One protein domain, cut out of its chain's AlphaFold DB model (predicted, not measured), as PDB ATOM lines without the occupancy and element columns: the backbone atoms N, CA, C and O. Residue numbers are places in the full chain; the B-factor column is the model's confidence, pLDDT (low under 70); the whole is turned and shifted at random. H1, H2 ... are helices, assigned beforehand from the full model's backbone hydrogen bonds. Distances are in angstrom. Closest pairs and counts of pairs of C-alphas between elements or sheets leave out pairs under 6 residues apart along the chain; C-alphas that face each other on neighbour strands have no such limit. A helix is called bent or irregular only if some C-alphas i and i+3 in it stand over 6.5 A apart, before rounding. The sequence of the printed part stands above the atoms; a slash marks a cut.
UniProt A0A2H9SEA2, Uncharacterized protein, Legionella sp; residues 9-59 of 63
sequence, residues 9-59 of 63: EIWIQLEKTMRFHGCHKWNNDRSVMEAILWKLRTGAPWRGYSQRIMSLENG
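This is residues 9 to 59 of the 63 residues of an uncharacterized protein of Legionella sp (UniProt A0A2H9SEA2). The printed part is a drawn-out L of three helices: H2 and H3 follow one another to make the long arm, and H1 is the short arm, set crosswise near the beginning of H2. H3 makes the far end of the long arm and stands free, with no other helix beside it, while residues 21 to 28 loop from H1 to H2. You have 51 residues here, with three named helices in the order H1, H2, H3 and no named strand; the class is all helix. The whole is extended, with a radius of gyration of the C-alphas of 16.8 A, and its C-alphas span 49 by 18 by 18 A, a rod in outline.

Start with H1, residues 9 to 20, and look from it to H2, residues 29 to 42. The two are near each other, close but not clearly touching: their closest C-alphas, those of Trp 11 and Arg 30, are 7.5 A apart, the one pair within 8 A. Their lines stand at 70.2 degrees, only just about perpendicular, and their centres are 14.3 A apart. Go on to H3, residues 45 to 59, and you find it apart from H2, though it follows H2 in the chain. H1 and H3 are apart too. Residues 16 to 22, of which 16 to 20 belong to H1, stand free, and so do residues 37 to 43, of which 37 to 42 belong to H2, and residues 45 to 59 of H3. Along the backbones, each O i to N i+4 pair in H1 and H2 is within hydrogen-bond range; in H3, 8 of 11 are.

Find C-alpha 9 at (-26.210, 45.153, -15.460); from there H1 runs 17.1 A to C-alpha 20. Pass residues 21 to 28 and come to C-alpha 29 at (-12.420, 46.290, -9.110), where H2 begins; it runs 19.8 A to C-alpha 42. After residues 43 and 44, H3, the longest helix by residues, runs 21.7 A from C-alpha 45 to C-alpha 59 at (-23.379, 36.819, 32.708). None of the three helices is bent or irregular.

Look at Lys 16 and Gly 59 for the two C-alphas farthest apart, 49.5 A; from the first printed C-alpha to the last it is 49.0 A. The printed part has no cut, and the full chain has 63 residues. The link from H1 to H2, 8 residues, is short; the link from H2 to H3, 2 residues, is tight. Read the B-factor column for the model's confidence: the mean pLDDT of the printed part is 74.0, and residues 43 to 59 are under 70, with a mean of 55 over H3.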
ATOM      1  N   GLU A   9     -25.391  43.935 -15.413       87.38
ATOM      2  CA  GLU A   9     -26.210  45.153 -15.460       87.38
ATOM      3  C   GLU A   9     -26.027  46.021 -14.205       87.38
ATOM      4  O   GLU A   9     -25.842  47.239 -14.291       87.38
ATOM      5  N   ILE A  10     -26.001  45.377 -13.032       86.38
ATOM      6  CA  ILE A  10     -25.787  46.031 -11.737       86.38
ATOM      7  C   ILE A  10     -24.342  46.533 -11.647       86.38
ATOM      8  O   ILE A  10     -24.102  47.642 -11.167       86.38
ATOM      9  N   TRP A  11     -23.377  45.753 -12.153       87.25
ATOM     10  CA  TRP A  11     -21.977  46.171 -12.216       87.25
ATOM     11  C   TRP A  11     -21.804  47.458 -13.025       87.25
ATOM     12  O   TRP A  11     -21.123  48.372 -12.572       87.25
ATOM     13  N   ILE A  12     -22.447  47.562 -14.191       88.62
ATOM     14  CA  ILE A  12     -22.342  48.738 -15.066       88.62
ATOM     15  C   ILE A  12     -22.886  49.994 -14.375       88.62
ATOM     16  O   ILE A  12     -22.283  51.066 -14.481       88.62
ATOM     17  N   GLN A  13     -24.010  49.889 -13.661       89.88
ATOM     18  CA  GLN A  13     -24.539  51.010 -12.880       89.88
ATOM     19  C   GLN A  13     -23.598  51.393 -11.734       89.88
ATOM     20  O   GLN A  13     -23.314  52.576 -11.548       89.88
ATOM     21  N   LEU A  14     -23.063  50.406 -11.012       87.06
ATOM     22  CA  LEU A  14     -22.123  50.637  -9.918       87.06
ATOM     23  C   LEU A  14     -20.829  51.296 -10.417       87.06
ATOM     24  O   LEU A  14     -20.381  52.280  -9.836       87.06
ATOM     25  N   GLU A  15     -20.254  50.805 -11.519       87.88
ATOM     26  CA  GLU A  15     -19.040  51.355 -12.129       87.88
ATOM     27  C   GLU A  15     -19.237  52.818 -12.533       87.88
ATOM     28  O   GLU A  15     -18.362  53.647 -12.285       87.88
ATOM     29  N   LYS A  16     -20.400  53.168 -13.096       88.44
ATOM     30  CA  LYS A  16     -20.735  54.564 -13.417       88.44
ATOM     31  C   LYS A  16     -20.763  55.442 -12.167       88.44
ATOM     32  O   LYS A  16     -20.161  56.512 -12.176       88.44
ATOM     33  N   THR A  17     -21.404  54.981 -11.096       88.50
ATOM     34  CA  THR A  17     -21.472  55.721  -9.827       88.50
ATOM     35  C   THR A  17     -20.091  55.868  -9.184       88.50
ATOM     36  O   THR A  17     -19.721  56.957  -8.755       88.50
ATOM     37  N   MET A  18     -19.273  54.813  -9.182       85.19
ATOM     38  CA  MET A  18     -17.898  54.863  -8.674       85.19
ATOM     39  C   MET A  18     -17.036  55.861  -9.453       85.19
ATOM     40  O   MET A  18     -16.312  56.656  -8.855       85.19
ATOM     41  N   ARG A  19     -17.147  55.866 -10.786       84.56
ATOM     42  CA  ARG A  19     -16.448  56.834 -11.642       84.56
ATOM     43  C   ARG A  19     -16.910  58.263 -11.388       84.56
ATOM     44  O   ARG A  19     -16.078  59.163 -11.388       84.56
ATOM     45  N   PHE A  20     -18.203  58.471 -11.143       87.75
ATOM     46  CA  PHE A  20     -18.741  59.783 -10.783       87.75
ATOM     47  C   PHE A  20     -18.123  60.317  -9.482       87.75
ATOM     48  O   PHE A  20     -17.800  61.497  -9.391       87.75
ATOM     49  N   HIS A  21     -17.873  59.439  -8.508       84.44
ATOM     50  CA  HIS A  21     -17.183  59.781  -7.260       84.44
ATOM     51  C   HIS A  21     -15.646  59.837  -7.373       84.44
ATOM     52  O   HIS A  21     -14.973  60.069  -6.371       84.44
ATOM     53  N   GLY A  22     -15.077  59.653  -8.569       81.75
ATOM     54  CA  GLY A  22     -13.634  59.740  -8.804       81.75
ATOM     55  C   GLY A  22     -12.842  58.478  -8.445       81.75
ATOM     56  O   GLY A  22     -11.617  58.535  -8.361       81.75
ATOM     57  N   CYS A  23     -13.497  57.328  -8.247       79.81
ATOM     58  CA  CYS A  23     -12.789  56.065  -8.045       79.81
ATOM     59  C   CYS A  23     -12.063  55.645  -9.335       79.81
ATOM     60  O   CYS A  23     -12.652  55.604 -10.418       79.81
ATOM     61  N   HIS A  24     -10.773  55.326  -9.213       76.81
ATOM     62  CA  HIS A  24      -9.942  54.913 -10.340       76.81
ATOM     63  C   HIS A  24     -10.232  53.464 -10.733       76.81
ATOM     64  O   HIS A  24     -10.401  52.620  -9.856       76.81
ATOM     65  N   LYS A  25     -10.242  53.166 -12.040       75.25
ATOM     66  CA  LYS A  25     -10.511  51.814 -12.532       75.25
ATOM     67  C   LYS A  25      -9.264  50.939 -12.429       75.25
ATOM     68  O   LYS A  25      -8.268  51.209 -13.094       75.25
ATOM     69  N   TRP A  26      -9.327  49.885 -11.633       76.25
ATOM     70  CA  TRP A  26      -8.317  48.842 -11.544       76.25
ATOM     71  C   TRP A  26      -8.845  47.565 -12.196       76.25
ATOM     72  O   TRP A  26     -10.045  47.290 -12.232       76.25
ATOM     73  N   ASN A  27      -7.935  46.728 -12.701       78.38
ATOM     74  CA  ASN A  27      -8.310  45.509 -13.426       78.38
ATOM     75  C   ASN A  27      -9.108  44.506 -12.559       78.38
ATOM     76  O   ASN A  27      -9.746  43.601 -13.084       78.38
ATOM     77  N   ASN A  28      -9.082  44.675 -11.231       80.94
ATOM     78  CA  ASN A  28      -9.703  43.772 -10.265       80.94
ATOM     79  C   ASN A  28     -10.860  44.403  -9.463       80.94
ATOM     80  O   ASN A  28     -11.304  43.808  -8.481       80.94
ATOM     81  N   ASP A  29     -11.367  45.579  -9.858       82.62
ATOM     82  CA  ASP A  29     -12.420  46.290  -9.110       82.62
ATOM     83  C   ASP A  29     -13.672  45.441  -8.898       82.62
ATOM     84  O   ASP A  29     -14.265  45.454  -7.818       82.62
ATOM     85  N   ARG A  30     -14.058  44.665  -9.918       85.00
ATOM     86  CA  ARG A  30     -15.237  43.794  -9.856       85.00
ATOM     87  C   ARG A  30     -15.099  42.748  -8.760       85.00
ATOM     88  O   ARG A  30     -16.011  42.591  -7.954       85.00
ATOM     89  N   SER A  31     -13.944  42.095  -8.683       84.06
ATOM     90  CA  SER A  31     -13.649  41.080  -7.668       84.06
ATOM     91  C   SER A  31     -13.627  41.672  -6.258       84.06
ATOM     92  O   SER A  31     -14.111  41.052  -5.313       84.06
ATOM     93  N   VAL A  32     -13.082  42.884  -6.104       84.06
ATOM     94  CA  VAL A  32     -13.028  43.581  -4.810       84.06
ATOM     95  C   VAL A  32     -14.430  43.973  -4.350       84.06
ATOM     96  O   VAL A  32     -14.803  43.691  -3.213       84.06
ATOM     97  N   MET A  33     -15.231  44.572  -5.231       85.44
ATOM     98  CA  MET A  33     -16.608  44.959  -4.916       85.44
ATOM     99  C   MET A  33     -17.484  43.755  -4.608       85.44
ATOM    100  O   MET A  33     -18.267  43.781  -3.660       85.44
ATOM    101  N   GLU A  34     -17.308  42.667  -5.349       85.56
ATOM    102  CA  GLU A  34     -17.983  41.410  -5.072       85.56
ATOM    103  C   GLU A  34     -17.602  40.848  -3.693       85.56
ATOM    104  O   GLU A  34     -18.484  40.456  -2.930       85.56
ATOM    105  N   ALA A  35     -16.324  40.900  -3.307       83.62
ATOM    106  CA  ALA A  35     -15.880  40.493  -1.974       83.62
ATOM    107  C   ALA A  35     -16.446  41.390  -0.854       83.62
ATOM    108  O   ALA A  35     -16.827  40.889   0.209       83.62
ATOM    109  N   ILE A  36     -16.535  42.705  -1.081       83.75
ATOM    110  CA  ILE A  36     -17.144  43.660  -0.140       83.75
ATOM    111  C   ILE A  36     -18.633  43.357   0.029       83.75
ATOM    112  O   ILE A  36     -19.114  43.224   1.154       83.75
ATOM    113  N   LEU A  37     -19.359  43.195  -1.075       81.88
ATOM    114  CA  LEU A  37     -20.787  42.888  -1.055       81.88
ATOM    115  C   LEU A  37     -21.062  41.524  -0.438       81.88
ATOM    116  O   LEU A  37     -22.031  41.372   0.302       81.88
ATOM    117  N   TRP A  38     -20.183  40.549  -0.656       79.62
ATOM    118  CA  TRP A  38     -20.267  39.260   0.011       79.62
ATOM    119  C   TRP A  38     -20.077  39.386   1.530       79.62
ATOM    120  O   TRP A  38     -20.867  38.825   2.292       79.62
ATOM    121  N   LYS A  39     -19.106  40.192   1.988       77.50
ATOM    122  CA  LYS A  39     -18.930  40.522   3.416       77.50
ATOM    123  C   LYS A  39     -20.146  41.240   4.008       77.50
ATOM    124  O   LYS A  39     -20.527  40.939   5.137       77.50
ATOM    125  N   LEU A  40     -20.751  42.172   3.270       79.94
ATOM    126  CA  LEU A  40     -21.952  42.891   3.708       79.94
ATOM    127  C   LEU A  40     -23.170  41.963   3.784       79.94
ATOM    128  O   LEU A  40     -23.900  42.000   4.769       79.94
ATOM    129  N   ARG A  41     -23.362  41.102   2.778       75.12
ATOM    130  CA  ARG A  41     -24.518  40.201   2.679       75.12
ATOM    131  C   ARG A  41     -24.497  39.084   3.713       75.12
ATOM    132  O   ARG A  41     -25.535  38.749   4.268       75.12
ATOM    133  N   THR A  42     -23.329  38.498   3.947       73.62
ATOM    134  CA  THR A  42     -23.186  37.363   4.875       73.62
ATOM    135  C   THR A  42     -23.070  37.831   6.327       73.62
ATOM    136  O   THR A  42     -23.198  37.034   7.251       73.62
ATOM    137  N   GLY A  43     -22.854  39.134   6.536       63.22
ATOM    138  CA  GLY A  43     -22.443  39.671   7.821       63.22
ATOM    139  C   GLY A  43     -20.992  39.291   8.095       63.22
ATOM    140  O   GLY A  43     -20.581  38.135   8.009       63.22
ATOM    141  N   ALA A  44     -20.170  40.277   8.424       57.91
ATOM    142  CA  ALA A  44     -18.814  39.975   8.820       57.91
ATOM    143  C   ALA A  44     -18.812  39.314  10.215       57.91
ATOM    144  O   ALA A  44     -19.440  39.858  11.131       57.91
ATOM    145  N   PRO A  45     -18.097  38.191  10.423       58.25
ATOM    146  CA  PRO A  45     -18.121  37.453  11.690       58.25
ATOM    147  C   PRO A  45     -17.711  38.303  12.907       58.25
ATOM    148  O   PRO A  45     -18.138  38.019  14.023       58.25
ATOM    149  N   TRP A  46     -16.974  39.403  12.709       56.59
ATOM    150  CA  TRP A  46     -16.637  40.345  13.783       56.59
ATOM    151  C   TRP A  46     -17.852  41.075  14.384       56.59
ATOM    152  O   TRP A  46     -17.833  41.387  15.571       56.59
ATOM    153  N   ARG A  47     -18.938  41.309  13.625       50.59
ATOM    154  CA  ARG A  47     -20.181  41.877  14.190       50.59
ATOM    155  C   ARG A  47     -20.901  40.877  15.105       50.59
ATOM    156  O   ARG A  47     -21.505  41.293  16.086       50.59
ATOM    157  N   GLY A  48     -20.780  39.574  14.836       56.88
ATOM    158  CA  GLY A  48     -21.282  38.515  15.720       56.88
ATOM    159  C   GLY A  48     -20.417  38.294  16.968       56.88
ATOM    160  O   GLY A  48     -20.921  37.864  18.003       56.88
ATOM    161  N   TYR A  49     -19.124  38.631  16.903       55.97
ATOM    162  CA  TYR A  49     -18.221  38.559  18.056       55.97
ATOM    163  C   TYR A  49     -18.589  39.595  19.126       55.97
ATOM    164  O   TYR A  49     -18.610  39.271  20.308       55.97
ATOM    165  N   SER A  50     -18.980  40.808  18.715       55.62
ATOM    166  CA  SER A  50     -19.419  41.859  19.642       55.62
ATOM    167  C   SER A  50     -20.683  41.463  20.415       55.62
ATOM    168  O   SER A  50     -20.717  41.647  21.624       55.62
ATOM    169  N   GLN A  51     -21.668  40.816  19.776       56.78
ATOM    170  CA  GLN A  51     -22.841  40.285  20.490       56.78
ATOM    171  C   GLN A  51     -22.484  39.150  21.458       56.78
ATOM    172  O   GLN A  51     -23.060  39.064  22.537       56.78
ATOM    173  N   ARG A  52     -21.520  38.288  21.108       55.75
ATOM    174  CA  ARG A  52     -21.087  37.194  21.989       55.75
ATOM    175  C   ARG A  52     -20.325  37.703  23.215       55.75
ATOM    176  O   ARG A  52     -20.542  37.172  24.297       55.75
ATOM    177  N   ILE A  53     -19.479  38.724  23.060       59.84
ATOM    178  CA  ILE A  53     -18.799  39.377  24.189       59.84
ATOM    179  C   ILE A  53     -19.818  40.116  25.065       59.84
ATOM    180  O   ILE A  53     -19.837  39.903  26.272       59.84
ATOM    181  N   MET A  54     -20.741  40.872  24.465       55.00
ATOM    182  CA  MET A  54     -21.759  41.620  25.212       55.00
ATOM    183  C   MET A  54     -22.712  40.694  25.995       55.00
ATOM    184  O   MET A  54     -23.127  41.024  27.103       55.00
ATOM    185  N   SER A  55     -23.024  39.498  25.481       54.00
ATOM    186  CA  SER A  55     -23.783  38.482  26.232       54.00
ATOM    187  C   SER A  55     -22.977  37.792  27.339       54.00
ATOM    188  O   SER A  55     -23.573  37.320  28.303       54.00
ATOM    189  N   LEU A  56     -21.647  37.719  27.230       55.66
ATOM    190  CA  LEU A  56     -20.779  37.151  28.271       55.66
ATOM    191  C   LEU A  56     -20.538  38.141  29.419       55.66
ATOM    192  O   LEU A  56     -20.499  37.724  30.571       55.66
ATOM    193  N   GLU A  57     -20.452  39.442  29.139       52.22
ATOM    194  CA  GLU A  57     -20.297  40.480  30.172       52.22
ATOM    195  C   GLU A  57     -21.534  40.589  31.081       52.22
ATOM    196  O   GLU A  57     -21.398  40.719  32.296       52.22
ATOM    197  N   ASN A  58     -22.740  40.414  30.528       52.66
ATOM    198  CA  ASN A  58     -23.986  40.381  31.308       52.66
ATOM    199  C   ASN A  58     -24.150  39.113  32.174       52.66
ATOM    200  O   ASN A  58     -24.980  39.095  33.078       52.66
ATOM    201  N   GLY A  59     -23.378  38.052  31.911       51.69
ATOM    202  CA  GLY A  59     -23.379  36.819  32.708       51.69
ATOM    203  C   GLY A  59     -22.417  36.838  33.901       51.69
ATOM    204  O   GLY A  59     -22.540  35.999  34.788       51.69
TER     205      GLY A  59